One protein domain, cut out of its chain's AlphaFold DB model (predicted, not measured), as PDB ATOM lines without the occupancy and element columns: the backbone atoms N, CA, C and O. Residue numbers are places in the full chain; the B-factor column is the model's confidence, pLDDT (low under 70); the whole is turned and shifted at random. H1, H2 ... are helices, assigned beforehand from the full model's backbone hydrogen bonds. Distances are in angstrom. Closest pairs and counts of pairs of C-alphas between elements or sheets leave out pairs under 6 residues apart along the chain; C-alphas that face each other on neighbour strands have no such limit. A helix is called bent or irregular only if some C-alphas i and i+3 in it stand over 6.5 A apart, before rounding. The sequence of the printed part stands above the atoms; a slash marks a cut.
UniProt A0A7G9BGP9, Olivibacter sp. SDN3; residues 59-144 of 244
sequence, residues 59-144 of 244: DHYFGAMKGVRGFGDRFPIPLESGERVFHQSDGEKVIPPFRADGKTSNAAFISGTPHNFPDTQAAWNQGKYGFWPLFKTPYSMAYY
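What this domain is: This is residues 59 to 144 of the 244 residues of a protein of Olivibacter sp. SDN3 (UniProt A0A7G9BGP9). What shape? Little regular structure: H2, H3 and H4 follow one another, loop residues 63 to 116 swing round H3 and H4, and H1 is near H4. What size? The printed part has 86 residues, only 24 in its four named helices, H1 to H4; it is all helix, with no named strand. It is compact, radius of gyration of the C-alphas 13.0 A, spans 35 by 29 by 23 A.

Where its parts are: Which is longest? H2, residues 117 to 127, runs 14.3 A from C-alpha 117 at (117.058, 68.046, 70.784). It is irregular: C-alphas 123 and 126 are 8.6 A apart. The others? H3 is residues 132 to 136, H4 138 to 141, H1 59 to 62; C-alpha 141 is at (102.274, 79.515, 72.132).

How they stand to each other: What touches? H2 touches H3, closest C-alphas Ala 123 and Trp 132, 4.5 A. H3 and H4 touch only at the corner, closest C-alphas Pro 133 and Ser 140, 5.8 A. Backbones? Every O i to N i+4 pair is within hydrogen-bond range in H3, 5 of 7 in H2; H1 and H4 are too short.

The domain as a whole: Any cut? The printed part has no cut. Low confidence? Residues 107 to 109.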
ATOM      1  N   ASP A  59     104.251  79.597  62.770       95.38
ATOM      2  CA  ASP A  59     103.035  80.053  63.449       95.38
ATOM      3  C   ASP A  59     103.274  81.254  64.366       95.38
ATOM      4  O   ASP A  59     102.398  82.105  64.513       95.38
ATOM      5  N   HIS A  60     104.482  81.382  64.918       94.88
ATOM      6  CA  HIS A  60     104.848  82.527  65.738       94.88
ATOM      7  C   HIS A  60     104.937  83.834  64.929       94.88
ATOM      8  O   HIS A  60     104.613  84.894  65.456       94.88
ATOM      9  N   TYR A  61     105.354  83.788  63.658       95.81
ATOM     10  CA  TYR A  61     105.399  84.975  62.788       95.81
ATOM     11  C   TYR A  61     104.128  85.166  61.969       95.81
ATOM     12  O   TYR A  61     103.660  86.289  61.827       95.81
ATOM     13  N   PHE A  62     103.592  84.088  61.408       97.69
ATOM     14  CA  PHE A  62     102.602  84.139  60.338       97.69
ATOM     15  C   PHE A  62     101.368  83.285  60.616       97.69
ATOM     16  O   PHE A  62     100.455  83.291  59.799       97.69
ATOM     17  N   GLY A  63     101.265  82.604  61.763       96.44
ATOM     18  CA  GLY A  63     100.117  81.738  62.071       96.44
ATOM     19  C   GLY A  63      98.776  82.478  62.035       96.44
ATOM     20  O   GLY A  63      97.754  81.903  61.669       96.44
ATOM     21  N   ALA A  64      98.778  83.779  62.348       96.69
ATOM     22  CA  ALA A  64      97.607  84.654  62.275       96.69
ATOM     23  C   ALA A  64      97.459  85.411  60.936       96.69
ATOM     24  O   ALA A  64      96.554  86.236  60.784       96.69
ATOM     25  N   MET A  65      98.361  85.207  59.971       96.81
ATOM     26  CA  MET A  65      98.319  85.876  58.669       96.81
ATOM     27  C   MET A  65      97.182  85.323  57.798       96.81
ATOM     28  O   MET A  65      96.896  84.131  57.785       96.81
ATOM     29  N   LYS A  66      96.518  86.192  57.027       93.94
ATOM     30  CA  LYS A  66      95.516  85.753  56.045       93.94
ATOM     31  C   LYS A  66      96.212  85.149  54.825       93.94
ATOM     32  O   LYS A  66      97.151  85.742  54.309       93.94
ATOM     33  N   GLY A  67      95.700  84.022  54.331       92.75
ATOM     34  CA  GLY A  67      96.195  83.362  53.116       92.75
ATOM     35  C   GLY A  67      97.139  82.185  53.369       92.75
ATOM     36  O   GLY A  67      97.336  81.385  52.462       92.75
ATOM     37  N   VAL A  68      97.652  82.031  54.591       94.94
ATOM     38  CA  VAL A  68      98.350  80.813  55.032       94.94
ATOM     39  C   VAL A  68      97.355  79.868  55.711       94.94
ATOM     40  O   VAL A  68      96.278  80.309  56.122       94.94
ATOM     41  N   ARG A  69      97.702  78.583  55.871       93.38
ATOM     42  CA  ARG A  69      96.897  77.654  56.689       93.38
ATOM     43  C   ARG A  69      96.788  78.146  58.136       93.38
ATOM     44  O   ARG A  69      95.689  78.470  58.584       93.38
ATOM     45  N   GLY A  70      97.934  78.264  58.814       93.31
ATOM     46  CA  GLY A  70      98.084  78.850  60.152       93.31
ATOM     47  C   GLY A  70      97.018  78.414  61.165       93.31
ATOM     48  O   GLY A  70      96.470  77.313  61.102       93.31
ATOM     49  N   PHE A  71      96.653  79.317  62.075       94.75
ATOM     50  CA  PHE A  71      95.594  79.093  63.068       94.75
ATOM     51  C   PHE A  71      94.186  79.013  62.456       94.75
ATOM     52  O   PHE A  71      93.236  78.609  63.127       94.75
ATOM     53  N   GLY A  72      94.045  79.406  61.186       91.75
ATOM     54  CA  GLY A  72      92.808  79.323  60.415       91.75
ATOM     55  C   GLY A  72      92.564  77.962  59.759       91.75
ATOM     56  O   GLY A  72      91.554  77.821  59.062       91.75
ATOM     57  N   ASP A  73      93.452  76.979  59.955       93.25
ATOM     58  CA  ASP A  73      93.301  75.654  59.361       93.25
ATOM     59  C   ASP A  73      91.961  75.023  59.779       93.25
ATOM     60  O   ASP A  73      91.569  74.998  60.953       93.25
ATOM     61  N   ARG A  74      91.222  74.535  58.780       89.69
ATOM     62  CA  ARG A  74      89.926  73.876  58.969       89.69
ATOM     63  C   ARG A  74      90.089  72.429  59.413       89.69
ATOM     64  O   ARG A  74      89.176  71.905  60.049       89.69
ATOM     65  N   PHE A  75      91.226  71.811  59.098       90.50
ATOM     66  CA  PHE A  75      91.518  70.406  59.365       90.50
ATOM     67  C   PHE A  75      92.857  70.238  60.102       90.50
ATOM     68  O   PHE A  75      93.724  69.500  59.630       90.50
ATOM     69  N   PRO A  76      93.053  70.903  61.259       90.12
ATOM     70  CA  PRO A  76      94.258  70.701  62.044       90.12
ATOM     71  C   PRO A  76      94.296  69.269  62.583       90.12
ATOM     72  O   PRO A  76      93.255  68.656  62.835       90.12
ATOM     73  N   ILE A  77      95.506  68.759  62.811       87.44
ATOM     74  CA  ILE A  77      95.710  67.449  63.436       87.44
ATOM     75  C   ILE A  77      94.998  67.442  64.806       87.44
ATOM     76  O   ILE A  77      95.177  68.385  65.587       87.44
ATOM     77  N   PRO A  78      94.165  66.431  65.108       91.81
ATOM     78  CA  PRO A  78      93.578  66.299  66.431       91.81
ATOM     79  C   PRO A  78      94.641  65.834  67.427       91.81
ATOM     80  O   PRO A  78      95.477  64.984  67.119       91.81
ATOM     81  N   LEU A  79      94.588  66.375  68.636       93.69
ATOM     82  CA  LEU A  79      95.327  65.848  69.775       93.69
ATOM     83  C   LEU A  79      94.629  64.596  70.313       93.69
ATOM     84  O   LEU A  79      93.445  64.371  70.058       93.69
ATOM     85  N   GLU A  80      95.332  63.808  71.128       90.88
ATOM     86  CA  GLU A  80      94.739  62.649  71.819       90.88
ATOM     87  C   GLU A  80      93.545  63.036  72.708       90.88
ATOM     88  O   GLU A  80      92.647  62.228  72.924       90.88
ATOM     89  N   SER A  81      93.494  64.287  73.177       88.81
ATOM     90  CA  SER A  81      92.359  64.844  73.919       88.81
ATOM     91  C   SER A  81      91.103  65.080  73.069       88.81
ATOM     92  O   SER A  81      90.051  65.381  73.625       88.81
ATOM     93  N   GLY A  82      91.193  64.988  71.738       91.19
ATOM     94  CA  GLY A  82      90.135  65.370  70.797       91.19
ATOM     95  C   GLY A  82      90.124  66.861  70.437       91.19
ATOM     96  O   GLY A  82      89.407  67.266  69.523       91.19
ATOM     97  N   GLU A  83      90.945  67.672  71.106       92.00
ATOM     98  CA  GLU A  83      91.120  69.084  70.779       92.00
ATOM     99  C   GLU A  83      91.960  69.287  69.515       92.00
ATOM    100  O   GLU A  83      92.702  68.414  69.063       92.00
ATOM    101  N   ARG A  84      91.893  70.493  68.948       92.62
ATOM    102  CA  ARG A  84      92.796  70.897  67.856       92.62
ATOM    103  C   ARG A  84      94.234  71.024  68.361       92.62
ATOM    104  O   ARG A  84      94.433  71.485  69.483       92.62
ATOM    105  N   VAL A  85      95.223  70.781  67.492       93.50
ATOM    106  CA  VAL A  85      96.666  70.943  67.786       93.50
ATOM    107  C   VAL A  85      97.058  72.304  68.380       93.50
ATOM    108  O   VAL A  85      98.131  72.440  68.942       93.50
ATOM    109  N   PHE A  86      96.219  73.330  68.318       94.38
ATOM    110  CA  PHE A  86      96.515  74.620  68.938       94.38
ATOM    111  C   PHE A  86      96.266  74.654  70.458       94.38
ATOM    112  O   PHE A  86      96.792  75.529  71.135       94.38
ATOM    113  N   HIS A  87      95.532  73.695  71.024       94.69
ATOM    114  CA  HIS A  87      95.235  73.613  72.459       94.69
ATOM    115  C   HIS A  87      96.267  72.741  73.183       94.69
ATOM    116  O   HIS A  87      96.014  71.586  73.515       94.69
ATOM    117  N   GLN A  88      97.462  73.287  73.386       95.44
ATOM    118  CA  GLN A  88      98.605  72.558  73.940       95.44
ATOM    119  C   GLN A  88      98.617  72.578  75.474       95.44
ATOM    120  O   GLN A  88      98.091  73.508  76.066       95.44
ATOM    121  N   SER A  89      99.233  71.593  76.130       94.69
ATOM    122  CA  SER A  89      99.299  71.508  77.598       94.69
ATOM    123  C   SER A  89     100.685  71.869  78.138       94.69
ATOM    124  O   SER A  89     101.704  71.481  77.561       94.69
ATOM    125  N   ASP A  90     100.724  72.584  79.264       95.50
ATOM    126  CA  ASP A  90     101.932  72.781  80.082       95.50
ATOM    127  C   ASP A  90     102.067  71.748  81.219       95.50
ATOM    128  O   ASP A  90     102.977  71.852  82.034       95.50
ATOM    129  N   GLY A  91     101.181  70.748  81.263       94.12
ATOM    130  CA  GLY A  91     101.093  69.749  82.332       94.12
ATOM    131  C   GLY A  91     100.081  70.098  83.428       94.12
ATOM    132  O   GLY A  91      99.594  69.191  84.101       94.12
ATOM    133  N   GLU A  92      99.699  71.369  83.563       95.44
ATOM    134  CA  GLU A  92      98.713  71.841  84.544       95.44
ATOM    135  C   GLU A  92      97.433  72.351  83.871       95.44
ATOM    136  O   GLU A  92      96.325  72.128  84.362       95.44
ATOM    137  N   LYS A  93      97.570  73.030  82.730       95.38
ATOM    138  CA  LYS A  93      96.471  73.643  81.983       95.38
ATOM    139  C   LYS A  93      96.714  73.617  80.479       95.38
ATOM    140  O   LYS A  93      97.826  73.462  79.980       95.38
ATOM    141  N   VAL A  94      95.627  73.843  79.750       96.38
ATOM    142  CA  VAL A  94      95.657  74.079  78.308       96.38
ATOM    143  C   VAL A  94      96.017  75.541  78.030       96.38
ATOM    144  O   VAL A  94      95.424  76.459  78.598       96.38
ATOM    145  N   ILE A  95      96.964  75.751  77.122       95.75
ATOM    146  CA  ILE A  95      97.436  77.044  76.635       95.75
ATOM    147  C   ILE A  95      97.156  77.127  75.127       95.75
ATOM    148  O   ILE A  95      97.873  76.504  74.338       95.75
ATOM    149  N   PRO A  96      96.124  77.878  74.701       95.00
ATOM    150  CA  PRO A  96      95.912  78.184  73.291       95.00
ATOM    151  C   PRO A  96      96.930  79.229  72.793       95.00
ATOM    152  O   PRO A  96      97.579  79.890  73.611       95.00
ATOM    153  N   PRO A  97      97.054  79.445  71.469       95.38
ATOM    154  CA  PRO A  97      97.904  80.497  70.942       95.38
ATOM    155  C   PRO A  97      97.440  81.861  71.447       95.38
ATOM    156  O   PRO A  97      96.245  82.171  71.416       95.38
ATOM    157  N   PHE A  98      98.377  82.702  71.869       94.00
ATOM    158  CA  PHE A  98      98.079  84.045  72.357       94.00
ATOM    159  C   PHE A  98      98.947  85.086  71.664       94.00
ATOM    160  O   PHE A  98     100.117  84.858  71.357       94.00
ATOM    161  N   ARG A  99      98.366  86.259  71.413       93.94
ATOM    162  CA  ARG A  99      99.094  87.341  70.764       93.94
ATOM    163  C   ARG A  99     100.122  87.929  71.728       93.94
ATOM    164  O   ARG A  99      99.787  88.351  72.831       93.94
ATOM    165  N   ALA A 100     101.354  88.022  71.257       92.00
ATOM    166  CA  ALA A 100     102.426  88.824  71.814       92.00
ATOM    167  C   ALA A 100     102.163  90.317  71.561       92.00
ATOM    168  O   ALA A 100     102.819  90.932  70.727       92.00
ATOM    169  N   ASP A 101     101.142  90.887  72.196       89.44
ATOM    170  CA  ASP A 101     100.702  92.259  71.925       89.44
ATOM    171  C   ASP A 101     101.667  93.277  72.542       89.44
ATOM    172  O   ASP A 101     101.842  93.309  73.760       89.44
ATOM    173  N   GLY A 102     102.276  94.127  71.712       84.81
ATOM    174  CA  GLY A 102     103.241  95.136  72.160       84.81
ATOM    175  C   GLY A 102     102.660  96.246  73.044       84.81
ATOM    176  O   GLY A 102     103.421  96.976  73.676       84.81
ATOM    177  N   LYS A 103     101.331  96.394  73.105       86.06
ATOM    178  CA  LYS A 103     100.653  97.404  73.939       86.06
ATOM    179  C   LYS A 103     100.394  96.926  75.361       86.06
ATOM    180  O   LYS A 103     100.302  97.742  76.274       86.06
ATOM    181  N   THR A 104     100.227  95.620  75.535       84.06
ATOM    182  CA  THR A 104      99.823  94.995  76.804       84.06
ATOM    183  C   THR A 104     100.886  94.052  77.361       84.06
ATOM    184  O   THR A 104     100.855  93.709  78.540       84.06
ATOM    185  N   SER A 105     101.862  93.670  76.538       77.69
ATOM    186  CA  SER A 105     102.999  92.828  76.890       77.69
ATOM    187  C   SER A 105     104.285  93.385  76.282       77.69
ATOM    188  O   SER A 105     104.260  94.159  75.323       77.69
ATOM    189  N   ASN A 106     105.438  92.975  76.809       72.38
ATOM    190  CA  ASN A 106     106.716  93.357  76.221       72.38
ATOM    191  C   ASN A 106     107.062  92.448  75.029       72.38
ATOM    192  O   ASN A 106     107.977  91.629  75.091       72.38
ATOM    193  N   ALA A 107     106.288  92.579  73.950       69.69
ATOM    194  CA  ALA A 107     106.348  91.741  72.753       69.69
ATOM    195  C   ALA A 107     107.757  91.633  72.145       69.69
ATOM    196  O   ALA A 107     108.127  90.579  71.633       69.69
ATOM    197  N   ALA A 108     108.567  92.692  72.243       66.62
ATOM    198  CA  ALA A 108     109.947  92.715  71.754       66.62
ATOM    199  C   ALA A 108     110.930  91.890  72.613       66.62
ATOM    200  O   ALA A 108     112.013  91.556  72.144       66.62
ATOM    201  N   PHE A 109     110.555  91.546  73.848       68.62
ATOM    202  CA  PHE A 109     111.388  90.829  74.819       68.62
ATOM    203  C   PHE A 109     110.769  89.490  75.231       68.62
ATOM    204  O   PHE A 109     110.971  89.023  76.355       68.62
ATOM    205  N   ILE A 110     110.012  88.851  74.333       74.69
ATOM    206  CA  ILE A 110     109.618  87.457  74.553       74.69
ATOM    207  C   ILE A 110     110.884  86.628  74.740       74.69
ATOM    208  O   ILE A 110     111.781  86.632  73.892       74.69
ATOM    209  N   SER A 111     110.947  85.952  75.886       77.88
ATOM    210  CA  SER A 111     112.079  85.110  76.249       77.88
ATOM    211  C   SER A 111     112.242  83.981  75.237       77.88
ATOM    212  O   SER A 111     111.264  83.481  74.678       77.88
ATOM    213  N   GLY A 112     113.491  83.582  74.995       83.56
ATOM    214  CA  GLY A 112     113.774  82.398  74.194       83.56
ATOM    215  C   GLY A 112     113.119  81.158  74.803       83.56
ATOM    216  O   GLY A 112     112.949  81.062  76.019       83.56
ATOM    217  N   THR A 113     112.758  80.207  73.953       92.00
ATOM    218  CA  THR A 113     112.279  78.893  74.393       92.00
ATOM    219  C   THR A 113     113.434  77.888  74.386       92.00
ATOM    220  O   THR A 113     114.414  78.104  73.681       92.00
ATOM    221  N   PRO A 114     113.373  76.778  75.126       93.38
ATOM    222  CA  PRO A 114     114.289  75.657  74.927       93.38
ATOM    223  C   PRO A 114     114.308  75.181  73.464       93.38
ATOM    224  O   PRO A 114     113.258  74.975  72.851       93.38
ATOM    225  N   HIS A 115     115.493  75.009  72.872       90.25
ATOM    226  CA  HIS A 115     115.666  74.620  71.461       90.25
ATOM    227  C   HIS A 115     116.542  73.380  71.269       90.25
ATOM    228  O   HIS A 115     116.811  73.015  70.129       90.25
ATOM    229  N   ASN A 116     116.964  72.698  72.337       87.50
ATOM    230  CA  ASN A 116     117.797  71.513  72.177       87.50
ATOM    231  C   ASN A 116     116.973  70.322  71.673       87.50
ATOM    232  O   ASN A 116     115.735  70.340  71.628       87.50
ATOM    233  N   PHE A 117     117.681  69.270  71.268       89.31
ATOM    234  CA  PHE A 117     117.058  68.046  70.784       89.31
ATOM    235  C   PHE A 117     116.099  67.409  71.798       89.31
ATOM    236  O   PHE A 117     114.963  67.159  71.402       89.31
ATOM    237  N   PRO A 118     116.459  67.207  73.086       91.81
ATOM    238  CA  PRO A 118     115.543  66.576  74.037       91.81
ATOM    239  C   PRO A 118     114.232  67.353  74.187       91.81
ATOM    240  O   PRO A 118     113.161  66.757  74.106       91.81
ATOM    241  N   ASP A 119     114.310  68.682  74.300       93.62
ATOM    242  CA  ASP A 119     113.137  69.551  74.442       93.62
ATOM    243  C   ASP A 119     112.232  69.474  73.208       93.62
ATOM    244  O   ASP A 119     111.006  69.440  73.303       93.62
ATOM    245  N   THR A 120     112.842  69.447  72.020       93.06
ATOM    246  CA  THR A 120     112.112  69.406  70.750       93.06
ATOM    247  C   THR A 120     111.461  68.048  70.519       93.06
ATOM    248  O   THR A 120     110.291  68.003  70.146       93.06
ATOM    249  N   GLN A 121     112.165  66.949  70.793       93.44
ATOM    250  CA  GLN A 121     111.610  65.598  70.682       93.44
ATOM    251  C   GLN A 121     110.477  65.366  71.684       93.44
ATOM    252  O   GLN A 121     109.439  64.803  71.326       93.44
ATOM    253  N   ALA A 122     110.644  65.845  72.918       95.38
ATOM    254  CA  ALA A 122     109.627  65.734  73.953       95.38
ATOM    255  C   ALA A 122     108.373  66.563  73.614       95.38
ATOM    256  O   ALA A 122     107.261  66.042  73.684       95.38
ATOM    257  N   ALA A 123     108.540  67.808  73.146       95.25
ATOM    258  CA  ALA A 123     107.435  68.651  72.676       95.25
ATOM    259  C   ALA A 123     106.692  68.051  71.469       95.25
ATOM    260  O   ALA A 123     105.461  68.093  71.404       95.25
ATOM    261  N   TRP A 124     107.440  67.485  70.515       92.75
ATOM    262  CA  TRP A 124     106.890  66.845  69.318       92.75
ATOM    263  C   TRP A 124     106.096  65.572  69.642       92.75
ATOM    264  O   TRP A 124     105.171  65.218  68.904       92.75
ATOM    265  N   ASN A 125     106.414  64.915  70.763       94.12
ATOM    266  CA  ASN A 125     105.664  63.792  71.321       94.12
ATOM    267  C   ASN A 125     105.459  62.650  70.306       94.12
ATOM    268  O   ASN A 125     104.338  62.220  70.043       94.12
ATOM    269  N   GLN A 126     106.545  62.200  69.666       92.44
ATOM    270  CA  GLN A 126     106.518  61.157  68.622       92.44
ATOM    271  C   GLN A 126     105.543  61.462  67.465       92.44
ATOM    272  O   GLN A 126     104.941  60.560  66.885       92.44
ATOM    273  N   GLY A 127     105.336  62.744  67.152       90.69
ATOM    274  CA  GLY A 127     104.413  63.185  66.106       90.69
ATOM    275  C   GLY A 127     102.967  63.373  66.552       90.69
ATOM    276  O   GLY A 127     102.157  63.825  65.746       90.69
ATOM    277  N   LYS A 128     102.635  63.093  67.816       92.44
ATOM    278  CA  LYS A 128     101.289  63.303  68.375       92.44
ATOM    279  C   LYS A 128     101.020  64.750  68.777       92.44
ATOM    280  O   LYS A 128      99.859  65.129  68.899       92.44
ATOM    281  N   TYR A 129     102.076  65.550  68.966       93.06
ATOM    282  CA  TYR A 129     101.999  66.904  69.524       93.06
ATOM    283  C   TYR A 129     101.385  66.900  70.945       93.06
ATOM    284  O   TYR A 129     101.169  65.846  71.546       93.06
ATOM    285  N   GLY A 130     101.154  68.082  71.523       94.56
ATOM    286  CA  GLY A 130     100.400  68.253  72.773       94.56
ATOM    287  C   GLY A 130     101.190  68.893  73.915       94.56
ATOM    288  O   GLY A 130     100.573  69.410  74.844       94.56
ATOM    289  N   PHE A 131     102.524  68.913  73.834       95.75
ATOM    290  CA  PHE A 131     103.398  69.284  74.954       95.75
ATOM    291  C   PHE A 131     104.382  70.417  74.640       95.75
ATOM    292  O   PHE A 131     105.410  70.544  75.305       95.75
ATOM    293  N   TRP A 132     104.091  71.260  73.640       96.00
ATOM    294  CA  TRP A 132     104.958  72.406  73.329       96.00
ATOM    295  C   TRP A 132     105.193  73.315  74.555       96.00
ATOM    296  O   TRP A 132     106.357  73.523  74.892       96.00
ATOM    297  N   PRO A 133     104.167  73.764  75.303       96.31
ATOM    298  CA  PRO A 133     104.363  74.580  76.498       96.31
ATOM    299  C   PRO A 133     105.122  73.881  77.623       96.31
ATOM    300  O   PRO A 133     105.895  74.527  78.326       96.31
ATOM    301  N   LEU A 134     104.914  72.572  77.787       97.00
ATOM    302  CA  LEU A 134     105.547  71.782  78.842       97.00
ATOM    303  C   LEU A 134     107.071  71.718  78.663       97.00
ATOM    304  O   LEU A 134     107.812  71.906  79.623       97.00
ATOM    305  N   PHE A 135     107.550  71.500  77.435       97.19
ATOM    306  CA  PHE A 135     108.985  71.335  77.163       97.19
ATOM    307  C   PHE A 135     109.661  72.585  76.594       97.19
ATOM    308  O   PHE A 135     110.886  72.673  76.584       97.19
ATOM    309  N   LYS A 136     108.886  73.562  76.113       95.19
ATOM    310  CA  LYS A 136     109.402  74.795  75.501       95.19
ATOM    311  C   LYS A 136     108.863  76.070  76.141       95.19
ATOM    312  O   LYS A 136     109.096  77.153  75.610       95.19
ATOM    313  N   THR A 137     108.258  75.961  77.321       94.94
ATOM    314  CA  THR A 137     107.600  77.040  78.080       94.94
ATOM    315  C   THR A 137     106.323  77.568  77.412       94.94
ATOM    316  O   THR A 137     106.193  77.494  76.190       94.94
ATOM    317  N   PRO A 138     105.406  78.203  78.166       93.62
ATOM    318  CA  PRO A 138     104.212  78.841  77.604       93.62
ATOM    319  C   PRO A 138     104.470  79.816  76.448       93.62
ATOM    320  O   PRO A 138     103.601  79.992  75.595       93.62
ATOM    321  N   TYR A 139     105.660  80.422  76.367       92.88
ATOM    322  CA  TYR A 139     106.020  81.319  75.267       92.88
ATOM    323  C   TYR A 139     106.056  80.634  73.897       92.88
ATOM    324  O   TYR A 139     105.934  81.325  72.887       92.88
ATOM    325  N   SER A 140     106.127  79.298  73.831       94.56
ATOM    326  CA  SER A 140     105.994  78.561  72.569       94.56
ATOM    327  C   SER A 140     104.636  78.769  71.888       94.56
ATOM    328  O   SER A 140     104.512  78.500  70.697       94.56
ATOM    329  N   MET A 141     103.624  79.229  72.634       95.50
ATOM    330  CA  MET A 141     102.274  79.515  72.132       95.50
ATOM    331  C   MET A 141     102.058  80.995  71.803       95.50
ATOM    332  O   MET A 141     100.980  81.373  71.341       95.50
ATOM    333  N   ALA A 142     103.055  81.852  72.032       94.69
ATOM    334  CA  ALA A 142     102.966  83.249  71.645       94.69
ATOM    335  C   ALA A 142     103.019  83.382  70.114       94.69
ATOM    336  O   ALA A 142     103.757  82.648  69.458       94.69
ATOM    337  N   TYR A 143     102.304  84.348  69.540       95.31
ATOM    338  CA  TYR A 143     102.420  84.710  68.123       95.31
ATOM    339  C   TYR A 143     102.350  86.221  67.911       95.31
ATOM    340  O   TYR A 143     101.745  86.952  68.696       95.31
ATOM    341  N   TYR A 144     102.938  86.695  66.819       94.75
ATOM    342  CA  TYR A 144     102.882  88.084  66.389       94.75
ATOM    343  C   TYR A 144     101.817  88.319  65.323       94.75
ATOM    344  O   TYR A 144     101.367  87.405  64.635       94.75
TER     345      TYR A 144